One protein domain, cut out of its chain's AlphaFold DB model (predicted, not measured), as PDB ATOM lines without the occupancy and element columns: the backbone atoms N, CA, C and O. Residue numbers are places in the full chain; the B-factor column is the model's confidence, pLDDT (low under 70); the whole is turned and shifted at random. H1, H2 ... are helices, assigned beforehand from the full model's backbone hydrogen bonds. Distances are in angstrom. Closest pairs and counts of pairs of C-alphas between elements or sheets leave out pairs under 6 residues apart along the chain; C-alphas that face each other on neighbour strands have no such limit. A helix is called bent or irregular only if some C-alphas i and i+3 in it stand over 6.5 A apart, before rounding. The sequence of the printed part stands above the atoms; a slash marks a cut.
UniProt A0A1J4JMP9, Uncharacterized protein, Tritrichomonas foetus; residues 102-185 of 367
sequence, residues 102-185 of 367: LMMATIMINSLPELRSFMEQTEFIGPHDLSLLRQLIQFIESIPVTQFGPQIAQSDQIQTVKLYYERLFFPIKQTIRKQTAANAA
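This is residues 102 to 185 of the 367 residues of an uncharacterized protein of Tritrichomonas foetus (UniProt A0A1J4JMP9). A long bent helix, H4, runs along one side of a helical hairpin made of H2 and H3, with few contacts to it, and H1 bridges H3 and the first arm of H4. At one end a long link, residues 143 to 154, joins H3 to H4. The 84 printed residues hold four named helices, H1, H2, H3 and H4 along the chain, and no named strand; the class is all helix. The whole is compact, with a radius of gyration of the C-alphas of 13.5 A, and elongated, spanning 42 by 25 by 18 A.

H1, residues 102 to 110, and H2, residues 112 to 121, meet only through their link. H2 and H3, residues 127 to 142, form a hairpin at a shallow tilt of 24 degrees; their closest C-alphas, of Leu 112 and Ile 137, are 6.8 A apart. H1 touches H3 at a steep tilt of 64 degrees, with the C-alphas of Ile 109 and Ile 140 closest at 6.0 A. H4, residues 155 to 185, was assigned as one helix by its hydrogen bonds but is bent: C-alphas 167 and 170 are 6.7 A apart. Its arm H4a, residues 155 to 167, touches H1 with residues 161 to 165 alone; the C-alphas of Met 104 and Tyr 165 are closest, at 6.3 A. Its arm H4b, residues 170 to 185, is close to H2 but not clearly touching, with the C-alphas of Phe 118 and Ile 176 closest at 7.1 A. In H1, H2, H3, H4a and H4b every O i to N i+4 pair is within hydrogen-bond range.

H1 begins at C-alpha 102 (1.422, -29.215, -36.366) and is 12.2 A long; H2 is 14.1 A, H3 22.4 A, H4a 18.1 A and H4b 22.8 A, ending at C-alpha 185 (-16.043, -57.897, -27.916).

The two C-alphas farthest apart, of Gln 154 and Ala 185, are 44.0 A apart. The printed part has no cut, and residues 122 to 126, 153, 175 and 178 to 185 have pLDDT under 70.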
ATOM      1  N   LEU A 102       1.800 -29.706 -37.693       85.00
ATOM      2  CA  LEU A 102       1.422 -29.215 -36.366       85.00
ATOM      3  C   LEU A 102       0.285 -30.051 -35.757       85.00
ATOM      4  O   LEU A 102       0.329 -30.411 -34.577       85.00
ATOM      5  N   MET A 103      -0.697 -30.433 -36.576       84.31
ATOM      6  CA  MET A 103      -1.781 -31.342 -36.195       84.31
ATOM      7  C   MET A 103      -1.263 -32.768 -35.951       84.31
ATOM      8  O   MET A 103      -1.665 -33.405 -34.978       84.31
ATOM      9  N   MET A 104      -0.323 -33.254 -36.771       86.62
ATOM     10  CA  MET A 104       0.342 -34.551 -36.578       86.62
ATOM     11  C   MET A 104       1.052 -34.621 -35.222       86.62
ATOM     12  O   MET A 104       0.791 -35.542 -34.448       86.62
ATOM     13  N   ALA A 105       1.887 -33.629 -34.893       86.00
ATOM     14  CA  ALA A 105       2.543 -33.543 -33.587       86.00
ATOM     15  C   ALA A 105       1.534 -33.435 -32.436       86.00
ATOM     16  O   ALA A 105       1.665 -34.145 -31.444       86.00
ATOM     17  N   THR A 106       0.500 -32.601 -32.581       86.19
ATOM     18  CA  THR A 106      -0.548 -32.431 -31.561       86.19
ATOM     19  C   THR A 106      -1.272 -33.750 -31.275       86.19
ATOM     20  O   THR A 106      -1.440 -34.128 -30.116       86.19
ATOM     21  N   ILE A 107      -1.647 -34.504 -32.315       86.88
ATOM     22  CA  ILE A 107      -2.281 -35.820 -32.162       86.88
ATOM     23  C   ILE A 107      -1.308 -36.832 -31.542       86.88
ATOM     24  O   ILE A 107      -1.735 -37.624 -30.700       86.88
ATOM     25  N   MET A 108      -0.021 -36.800 -31.897       87.44
ATOM     26  CA  MET A 108       0.998 -37.658 -31.284       87.44
ATOM     27  C   MET A 108       1.163 -37.387 -29.783       87.44
ATOM     28  O   MET A 108       1.022 -38.314 -28.986       87.44
ATOM     29  N   ILE A 109       1.373 -36.127 -29.392       89.44
ATOM     30  CA  ILE A 109       1.532 -35.693 -27.992       89.44
ATOM     31  C   ILE A 109       0.302 -36.087 -27.164       89.44
ATOM     32  O   ILE A 109       0.435 -36.742 -26.132       89.44
ATOM     33  N   ASN A 110      -0.903 -35.793 -27.664       88.69
ATOM     34  CA  ASN A 110      -2.162 -36.140 -26.995       88.69
ATOM     35  C   ASN A 110      -2.395 -37.658 -26.858       88.69
ATOM     36  O   ASN A 110      -3.276 -38.078 -26.111       88.69
ATOM     37  N   SER A 111      -1.622 -38.487 -27.566       87.56
ATOM     38  CA  SER A 111      -1.707 -39.952 -27.517       87.56
ATOM     39  C   SER A 111      -0.610 -40.604 -26.671       87.56
ATOM     40  O   SER A 111      -0.625 -41.823 -26.521       87.56
ATOM     41  N   LEU A 112       0.324 -39.840 -26.089       90.00
ATOM     42  CA  LEU A 112       1.354 -40.387 -25.195       90.00
ATOM     43  C   LEU A 112       0.791 -41.254 -24.048       90.00
ATOM     44  O   LEU A 112       1.378 -42.306 -23.793       90.00
ATOM     45  N   PRO A 113      -0.338 -40.909 -23.387       86.00
ATOM     46  CA  PRO A 113      -0.925 -41.774 -22.360       86.00
ATOM     47  C   PRO A 113      -1.427 -43.114 -22.920       86.00
ATOM     48  O   PRO A 113      -1.211 -44.152 -22.302       86.00
ATOM     49  N   GLU A 114      -2.037 -43.105 -24.111       84.31
ATOM     50  CA  GLU A 114      -2.514 -44.303 -24.825       84.31
ATOM     51  C   GLU A 114      -1.330 -45.210 -25.219       84.31
ATOM     52  O   GLU A 114      -1.363 -46.413 -24.972       84.31
ATOM     53  N   LEU A 115      -0.245 -44.627 -25.744       85.88
ATOM     54  CA  LEU A 115       0.982 -45.344 -26.120       85.88
ATOM     55  C   LEU A 115       1.719 -45.949 -24.912       85.88
ATOM     56  O   LEU A 115       2.189 -47.082 -24.993       85.88
ATOM     57  N   ARG A 116       1.813 -45.215 -23.793       86.38
ATOM     58  CA  ARG A 116       2.430 -45.700 -22.544       86.38
ATOM     59  C   ARG A 116       1.600 -46.821 -21.911       86.38
ATOM     60  O   ARG A 116       2.142 -47.891 -21.657       86.38
ATOM     61  N   SER A 117       0.283 -46.630 -21.786       83.81
ATOM     62  CA  SER A 117      -0.658 -47.664 -21.323       83.81
ATOM     63  C   SER A 117      -0.540 -48.946 -22.155       83.81
ATOM     64  O   SER A 117      -0.460 -50.038 -21.602       83.81
ATOM     65  N   PHE A 118      -0.462 -48.823 -23.484       82.06
ATOM     66  CA  PHE A 118      -0.285 -49.962 -24.385       82.06
ATOM     67  C   PHE A 118       1.069 -50.671 -24.210       82.06
ATOM     68  O   PHE A 118       1.114 -51.902 -24.222       82.06
ATOM     69  N   MET A 119       2.158 -49.919 -24.007       83.44
ATOM     70  CA  MET A 119       3.489 -50.474 -23.730       83.44
ATOM     71  C   MET A 119       3.533 -51.269 -22.414       83.44
ATOM     72  O   MET A 119       4.270 -52.246 -22.319       83.44
ATOM     73  N   GLU A 120       2.768 -50.845 -21.407       79.75
ATOM     74  CA  GLU A 120       2.729 -51.461 -20.075       79.75
ATOM     75  C   GLU A 120       1.772 -52.664 -19.996       79.75
ATOM     76  O   GLU A 120       2.034 -53.602 -19.249       79.75
ATOM     77  N   GLN A 121       0.678 -52.662 -20.765       71.12
ATOM     78  CA  GLN A 121      -0.396 -53.666 -20.670       71.12
ATOM     79  C   GLN A 121      -0.244 -54.869 -21.614       71.12
ATOM     80  O   GLN A 121      -0.991 -55.839 -21.482       71.12
ATOM     81  N   THR A 122       0.675 -54.822 -22.582       64.75
ATOM     82  CA  THR A 122       0.705 -55.796 -23.687       64.75
ATOM     83  C   THR A 122       1.905 -56.740 -23.584       64.75
ATOM     84  O   THR A 122       2.936 -56.532 -24.221       64.75
ATOM     85  N   GLU A 123       1.745 -57.830 -22.825       61.16
ATOM     86  CA  GLU A 123       2.786 -58.854 -22.587       61.16
ATOM     87  C   GLU A 123       3.336 -59.516 -23.869       61.16
ATOM     88  O   GLU A 123       4.423 -60.090 -23.862       61.16
ATOM     89  N   PHE A 124       2.606 -59.418 -24.986       61.22
ATOM     90  CA  PHE A 124       2.919 -60.073 -26.260       61.22
ATOM     91  C   PHE A 124       3.660 -59.185 -27.283       61.22
ATOM     92  O   PHE A 124       3.844 -59.605 -28.426       61.22
ATOM     93  N   ILE A 125       4.092 -57.967 -26.923       67.06
ATOM     94  CA  ILE A 125       4.897 -57.130 -27.834       67.06
ATOM     95  C   ILE A 125       6.315 -57.711 -27.956       67.06
ATOM     96  O   ILE A 125       7.078 -57.748 -26.991       67.06
ATOM     97  N   GLY A 126       6.701 -58.115 -29.171       68.12
ATOM     98  CA  GLY A 126       8.052 -58.600 -29.458       68.12
ATOM     99  C   GLY A 126       9.128 -57.530 -29.192       68.12
ATOM    100  O   GLY A 126       8.869 -56.337 -29.358       68.12
ATOM    101  N   PRO A 127      10.369 -57.910 -28.830       71.88
ATOM    102  CA  PRO A 127      11.395 -56.962 -28.373       71.88
ATOM    103  C   PRO A 127      11.785 -55.904 -29.421       71.88
ATOM    104  O   PRO A 127      12.168 -54.792 -29.061       71.88
ATOM    105  N   HIS A 128      11.655 -56.226 -30.711       71.81
ATOM    106  CA  HIS A 128      11.809 -55.277 -31.817       71.81
ATOM    107  C   HIS A 128      10.727 -54.187 -31.791       71.81
ATOM    108  O   HIS A 128      11.026 -52.995 -31.823       71.81
ATOM    109  N   ASP A 129       9.468 -54.591 -31.659       72.50
ATOM    110  CA  ASP A 129       8.315 -53.697 -31.736       72.50
ATOM    111  C   ASP A 129       8.183 -52.855 -30.456       72.50
ATOM    112  O   ASP A 129       7.807 -51.684 -30.511       72.50
ATOM    113  N   LEU A 130       8.624 -53.399 -29.316       80.88
ATOM    114  CA  LEU A 130       8.824 -52.658 -28.068       80.88
ATOM    115  C   LEU A 130       9.916 -51.585 -28.212       80.88
ATOM    116  O   LEU A 130       9.788 -50.497 -27.648       80.88
ATOM    117  N   SER A 131      10.978 -51.859 -28.977       82.19
ATOM    118  CA  SER A 131      12.013 -50.868 -29.298       82.19
ATOM    119  C   SER A 131      11.450 -49.739 -30.167       82.19
ATOM    120  O   SER A 131      11.636 -48.570 -29.834       82.19
ATOM    121  N   LEU A 132      10.683 -50.064 -31.217       81.44
ATOM    122  CA  LEU A 132      10.015 -49.067 -32.064       81.44
ATOM    123  C   LEU A 132       9.003 -48.215 -31.281       81.44
ATOM    124  O   LEU A 132       8.975 -46.995 -31.444       81.44
ATOM    125  N   LEU A 133       8.216 -48.823 -30.388       83.88
ATOM    126  CA  LEU A 133       7.277 -48.109 -29.519       83.88
ATOM    127  C   LEU A 133       8.002 -47.161 -28.548       83.88
ATOM    128  O   LEU A 133       7.579 -46.020 -28.375       83.88
ATOM    129  N   ARG A 134       9.135 -47.584 -27.970       85.25
ATOM    130  CA  ARG A 134       9.981 -46.723 -27.123       85.25
ATOM    131  C   ARG A 134      10.625 -45.580 -27.906       85.25
ATOM    132  O   ARG A 134      10.608 -44.454 -27.420       85.25
ATOM    133  N   GLN A 135      11.143 -45.840 -29.108       82.81
ATOM    134  CA  GLN A 135      11.697 -44.806 -29.993       82.81
ATOM    135  C   GLN A 135      10.631 -43.782 -30.396       82.81
ATOM    136  O   GLN A 135      10.898 -42.584 -30.386       82.81
ATOM    137  N   LEU A 136       9.408 -44.236 -30.687       88.44
ATOM    138  CA  LEU A 136       8.272 -43.361 -30.957       88.44
ATOM    139  C   LEU A 136       7.922 -42.489 -29.741       88.44
ATOM    140  O   LEU A 136       7.797 -41.279 -29.891       88.44
ATOM    141  N   ILE A 137       7.798 -43.072 -28.544       88.88
ATOM    142  CA  ILE A 137       7.505 -42.320 -27.310       88.88
ATOM    143  C   ILE A 137       8.598 -41.268 -27.047       88.88
ATOM    144  O   ILE A 137       8.276 -40.094 -26.874       88.88
ATOM    145  N   GLN A 138       9.879 -41.649 -27.126       88.56
ATOM    146  CA  GLN A 138      11.016 -40.729 -26.978       88.56
ATOM    147  C   GLN A 138      11.023 -39.615 -28.034       88.56
ATOM    148  O   GLN A 138      11.320 -38.467 -27.710       88.56
ATOM    149  N   PHE A 139      10.678 -39.925 -29.288       89.81
ATOM    150  CA  PHE A 139      10.564 -38.913 -30.336       89.81
ATOM    151  C   PHE A 139       9.462 -37.897 -30.020       89.81
ATOM    152  O   PHE A 139       9.713 -36.695 -30.082       89.81
ATOM    153  N   ILE A 140       8.265 -38.354 -29.642       89.06
ATOM    154  CA  ILE A 140       7.138 -37.462 -29.336       89.06
ATOM    155  C   ILE A 140       7.460 -36.581 -28.118       89.06
ATOM    156  O   ILE A 140       7.160 -35.391 -28.130       89.06
ATOM    157  N   GLU A 141       8.138 -37.131 -27.107       89.19
ATOM    158  CA  GLU A 141       8.624 -36.392 -25.932       89.19
ATOM    159  C   GLU A 141       9.745 -35.385 -26.265       89.19
ATOM    160  O   GLU A 141       9.948 -34.430 -25.519       89.19
ATOM    161  N   SER A 142      10.437 -35.548 -27.400       87.19
ATOM    162  CA  SER A 142      11.448 -34.598 -27.892       87.19
ATOM    163  C   SER A 142      10.877 -33.425 -28.704       87.19
ATOM    164  O   SER A 142      11.608 -32.475 -28.997       87.19
ATOM    165  N   ILE A 143       9.587 -33.455 -29.066       87.00
ATOM    166  CA  ILE A 143       8.925 -32.339 -29.757       87.00
ATOM    167  C   ILE A 143       8.803 -31.168 -28.765       87.00
ATOM    168  O   ILE A 143       8.170 -31.329 -27.722       87.00
ATOM    169  N   PRO A 144       9.360 -29.975 -29.051       81.94
ATOM    170  CA  PRO A 144       9.301 -28.865 -28.109       81.94
ATOM    171  C   PRO A 144       7.868 -28.324 -28.011       81.94
ATOM    172  O   PRO A 144       7.285 -27.862 -28.993       81.94
ATOM    173  N   VAL A 145       7.300 -28.371 -26.805       82.69
ATOM    174  CA  VAL A 145       5.954 -27.871 -26.489       82.69
ATOM    175  C   VAL A 145       6.055 -26.588 -25.674       82.69
ATOM    176  O   VAL A 145       6.883 -26.460 -24.775       82.69
ATOM    177  N   THR A 146       5.180 -25.635 -25.975       79.25
ATOM    178  CA  THR A 146       5.001 -24.394 -25.214       79.25
ATOM    179  C   THR A 146       3.565 -24.278 -24.713       79.25
ATOM    180  O   THR A 146       2.697 -25.055 -25.106       79.25
ATOM    181  N   GLN A 147       3.279 -23.271 -23.885       73.94
ATOM    182  CA  GLN A 147       1.926 -22.984 -23.376       73.94
ATOM    183  C   GLN A 147       0.854 -22.759 -24.466       73.94
ATOM    184  O   GLN A 147      -0.333 -22.762 -24.159       73.94
ATOM    185  N   PHE A 148       1.260 -22.568 -25.728       70.06
ATOM    186  CA  PHE A 148       0.374 -22.412 -26.888       70.06
ATOM    187  C   PHE A 148       0.302 -23.664 -27.788       70.06
ATOM    188  O   PHE A 148      -0.346 -23.622 -28.830       70.06
ATOM    189  N   GLY A 149       0.962 -24.767 -27.409       74.69
ATOM    190  CA  GLY A 149       1.061 -26.002 -28.194       74.69
ATOM    191  C   GLY A 149       2.489 -26.334 -28.665       74.69
ATOM    192  O   GLY A 149       3.450 -25.661 -28.262       74.69
ATOM    193  N   PRO A 150       2.653 -27.393 -29.485       81.62
ATOM    194  CA  PRO A 150       3.941 -27.763 -30.074       81.62
ATOM    195  C   PRO A 150       4.496 -26.662 -30.985       81.62
ATOM    196  O   PRO A 150       3.744 -25.957 -31.653       81.62
ATOM    197  N   GLN A 151       5.821 -26.533 -31.047       80.75
ATOM    198  CA  GLN A 151       6.511 -25.625 -31.965       80.75
ATOM    199  C   GLN A 151       7.334 -26.420 -32.979       80.75
ATOM    200  O   GLN A 151       8.277 -27.117 -32.622       80.75
ATOM    201  N   ILE A 152       6.992 -26.297 -34.263       77.75
ATOM    202  CA  ILE A 152       7.693 -26.973 -35.363       77.75
ATOM    203  C   ILE A 152       8.146 -25.909 -36.366       77.75
ATOM    204  O   ILE A 152       7.486 -25.648 -37.367       77.75
ATOM    205  N   ALA A 153       9.247 -25.230 -36.047       69.69
ATOM    206  CA  ALA A 153       9.724 -24.082 -36.822       69.69
ATOM    207  C   ALA A 153      10.704 -24.463 -37.947       69.69
ATOM    208  O   ALA A 153      10.922 -23.675 -38.866       69.69
ATOM    209  N   GLN A 154      11.324 -25.646 -37.877       75.94
ATOM    210  CA  GLN A 154      12.360 -26.073 -38.822       75.94
ATOM    211  C   GLN A 154      11.817 -27.087 -39.838       75.94
ATOM    212  O   GLN A 154      11.088 -28.011 -39.475       75.94
ATOM    213  N   SER A 155      12.231 -26.965 -41.104       74.06
ATOM    214  CA  SER A 155      11.848 -27.896 -42.184       74.06
ATOM    215  C   SER A 155      12.178 -29.357 -41.845       74.06
ATOM    216  O   SER A 155      11.375 -30.253 -42.097       74.06
ATOM    217  N   ASP A 156      13.325 -29.601 -41.213       75.69
ATOM    218  CA  ASP A 156      13.763 -30.954 -40.853       75.69
ATOM    219  C   ASP A 156      12.901 -31.546 -39.724       75.69
ATOM    220  O   ASP A 156      12.577 -32.735 -39.744       75.69
ATOM    221  N   GLN A 157      12.443 -30.713 -38.781       75.88
ATOM    222  CA  GLN A 157      11.463 -31.108 -37.763       75.88
ATOM    223  C   GLN A 157      10.104 -31.421 -38.403       75.88
ATOM    224  O   GLN A 157       9.505 -32.438 -38.069       75.88
ATOM    225  N   ILE A 158       9.645 -30.604 -39.362       80.06
ATOM    226  CA  ILE A 158       8.411 -30.838 -40.132       80.06
ATOM    227  C   ILE A 158       8.449 -32.198 -40.845       80.06
ATOM    228  O   ILE A 158       7.511 -32.988 -40.716       80.06
ATOM    229  N   GLN A 159       9.536 -32.497 -41.563       77.88
ATOM    230  CA  GLN A 159       9.695 -33.774 -42.264       77.88
ATOM    231  C   GLN A 159       9.800 -34.951 -41.288       77.88
ATOM    232  O   GLN A 159       9.172 -35.985 -41.508       77.88
ATOM    233  N   THR A 160      10.531 -34.790 -40.181       81.38
ATOM    234  CA  THR A 160      10.665 -35.839 -39.159       81.38
ATOM    235  C   THR A 160       9.322 -36.131 -38.481       81.38
ATOM    236  O   THR A 160       8.957 -37.295 -38.341       81.38
ATOM    237  N   VAL A 161       8.539 -35.101 -38.137       84.44
ATOM    238  CA  VAL A 161       7.186 -35.239 -37.568       84.44
ATOM    239  C   VAL A 161       6.248 -35.971 -38.527       84.44
ATOM    240  O   VAL A 161       5.602 -36.925 -38.095       84.44
ATOM    241  N   LYS A 162       6.215 -35.597 -39.816       83.50
ATOM    242  CA  LYS A 162       5.463 -36.339 -40.848       83.50
ATOM    243  C   LYS A 162       5.865 -37.811 -40.888       83.50
ATOM    244  O   LYS A 162       5.023 -38.698 -40.795       83.50
ATOM    245  N   LEU A 163       7.166 -38.075 -40.954       81.25
ATOM    246  CA  LEU A 163       7.681 -39.418 -41.182       81.25
ATOM    247  C   LEU A 163       7.484 -40.351 -39.973       81.25
ATOM    248  O   LEU A 163       7.126 -41.512 -40.161       81.25
ATOM    249  N   TYR A 164       7.627 -39.851 -38.740       83.12
ATOM    250  CA  TYR A 164       7.258 -40.599 -37.528       83.12
ATOM    251  C   TYR A 164       5.740 -40.798 -37.407       83.12
ATOM    252  O   TYR A 164       5.311 -41.881 -36.994       83.12
ATOM    253  N   TYR A 165       4.931 -39.804 -37.804       85.12
ATOM    254  CA  TYR A 165       3.471 -39.924 -37.835       85.12
ATOM    255  C   TYR A 165       3.031 -41.063 -38.770       85.12
ATOM    256  O   TYR A 165       2.340 -41.995 -38.357       85.12
ATOM    257  N   GLU A 166       3.489 -41.018 -40.020       78.94
ATOM    258  CA  GLU A 166       3.102 -41.941 -41.091       78.94
ATOM    259  C   GLU A 166       3.658 -43.362 -40.893       78.94
ATOM    260  O   GLU A 166       2.951 -44.342 -41.141       78.94
ATOM    261  N   ARG A 167       4.924 -43.507 -40.465       80.12
ATOM    262  CA  ARG A 167       5.631 -44.807 -40.476       80.12
ATOM    263  C   ARG A 167       5.588 -45.588 -39.172       80.12
ATOM    264  O   ARG A 167       5.735 -46.806 -39.223       80.12
ATOM    265  N   LEU A 168       5.411 -44.925 -38.030       81.31
ATOM    266  CA  LEU A 168       5.431 -45.577 -36.716       81.31
ATOM    267  C   LEU A 168       4.133 -45.327 -35.950       81.31
ATOM    268  O   LEU A 168       3.440 -46.275 -35.583       81.31
ATOM    269  N   PHE A 169       3.773 -44.061 -35.749       85.19
ATOM    270  CA  PHE A 169       2.630 -43.685 -34.925       85.19
ATOM    271  C   PHE A 169       1.303 -44.236 -35.448       85.19
ATOM    272  O   PHE A 169       0.565 -44.876 -34.700       85.19
ATOM    273  N   PHE A 170       0.996 -44.013 -36.726       80.62
ATOM    274  CA  PHE A 170      -0.284 -44.401 -37.306       80.62
ATOM    275  C   PHE A 170      -0.498 -45.932 -37.355       80.62
ATOM    276  O   PHE A 170      -1.539 -46.382 -36.864       80.62
ATOM    277  N   PRO A 171       0.459 -46.768 -37.820       73.44
ATOM    278  CA  PRO A 171       0.342 -48.230 -37.739       73.44
ATOM    279  C   PRO A 171       0.158 -48.758 -36.307       73.44
ATOM    280  O   PRO A 171      -0.691 -49.623 -36.064       73.44
ATOM    281  N   ILE A 172       0.899 -48.205 -35.339       76.25
ATOM    282  CA  ILE A 172       0.765 -48.567 -33.921       76.25
ATOM    283  C   ILE A 172      -0.626 -48.173 -33.408       76.25
ATOM    284  O   ILE A 172      -1.349 -49.017 -32.880       76.25
ATOM    285  N   LYS A 173      -1.071 -46.933 -33.648       76.88
ATOM    286  CA  LYS A 173      -2.374 -46.431 -33.188       76.88
ATOM    287  C   LYS A 173      -3.568 -47.159 -33.817       76.88
ATOM    288  O   LYS A 173      -4.572 -47.385 -33.139       76.88
ATOM    289  N   GLN A 174      -3.470 -47.593 -35.077       72.44
ATOM    290  CA  GLN A 174      -4.463 -48.505 -35.660       72.44
ATOM    291  C   GLN A 174      -4.542 -49.834 -34.900       72.44
ATOM    292  O   GLN A 174      -5.630 -50.384 -34.733       72.44
ATOM    293  N   THR A 175      -3.404 -50.362 -34.458       69.44
ATOM    294  CA  THR A 175      -3.333 -51.658 -33.774       69.44
ATOM    295  C   THR A 175      -3.920 -51.587 -32.374       69.44
ATOM    296  O   THR A 175      -4.731 -52.445 -32.031       69.44
ATOM    297  N   ILE A 176      -3.614 -50.528 -31.616       72.50
ATOM    298  CA  ILE A 176      -4.224 -50.263 -30.304       72.50
ATOM    299  C   ILE A 176      -5.754 -50.269 -30.437       72.50
ATOM    300  O   ILE A 176      -6.432 -51.062 -29.787       72.50
ATOM    301  N   ARG A 177      -6.301 -49.495 -31.390       70.00
ATOM    302  CA  ARG A 177      -7.747 -49.467 -31.683       70.00
ATOM    303  C   ARG A 177      -8.327 -50.853 -32.006       70.00
ATOM    304  O   ARG A 177      -9.417 -51.169 -31.533       70.00
ATOM    305  N   LYS A 178      -7.622 -51.682 -32.790       68.56
ATOM    306  CA  LYS A 178      -8.050 -53.055 -33.129       68.56
ATOM    307  C   LYS A 178      -8.070 -53.968 -31.898       68.56
ATOM    308  O   LYS A 178      -9.061 -54.665 -31.696       68.56
ATOM    309  N   GLN A 179      -7.029 -53.940 -31.064       65.00
ATOM    310  CA  GLN A 179      -6.959 -54.769 -29.854       65.00
ATOM    311  C   GLN A 179      -8.000 -54.345 -28.810       65.00
ATOM    312  O   GLN A 179      -8.728 -55.195 -28.301       65.00
ATOM    313  N   THR A 180      -8.167 -53.044 -28.552       61.97
ATOM    314  CA  THR A 180      -9.214 -52.543 -27.644       61.97
ATOM    315  C   THR A 180     -10.616 -52.943 -28.117       61.97
ATOM    316  O   THR A 180     -11.444 -53.341 -27.300       61.97
ATOM    317  N   ALA A 181     -10.884 -52.909 -29.429       58.44
ATOM    318  CA  ALA A 181     -12.158 -53.365 -29.988       58.44
ATOM    319  C   ALA A 181     -12.369 -54.888 -29.859       58.44
ATOM    320  O   ALA A 181     -13.478 -55.319 -29.546       58.44
ATOM    321  N   ALA A 182     -11.324 -55.700 -30.056       58.84
ATOM    322  CA  ALA A 182     -11.389 -57.153 -29.880       58.84
ATOM    323  C   ALA A 182     -11.619 -57.549 -28.407       58.84
ATOM    324  O   ALA A 182     -12.492 -58.363 -28.109       58.84
ATOM    325  N   ASN A 183     -10.906 -56.910 -27.477       57.91
ATOM    326  CA  ASN A 183     -11.049 -57.159 -26.040       57.91
ATOM    327  C   ASN A 183     -12.435 -56.733 -25.523       57.91
ATOM    328  O   ASN A 183     -13.045 -57.443 -24.725       57.91
ATOM    329  N   ALA A 184     -12.978 -55.620 -26.034       56.50
ATOM    330  CA  ALA A 184     -14.347 -55.194 -25.742       56.50
ATOM    331  C   ALA A 184     -15.412 -56.174 -26.277       56.50
ATOM    332  O   ALA A 184     -16.460 -56.323 -25.653       56.50
ATOM    333  N   ALA A 185     -15.150 -56.862 -27.395       51.16
ATOM    334  CA  ALA A 185     -16.043 -57.897 -27.916       51.16
ATOM    335  C   ALA A 185     -16.012 -59.177 -27.057       51.16
ATOM    336  O   ALA A 185     -17.073 -59.692 -26.707       51.16
TER     337      ALA A 185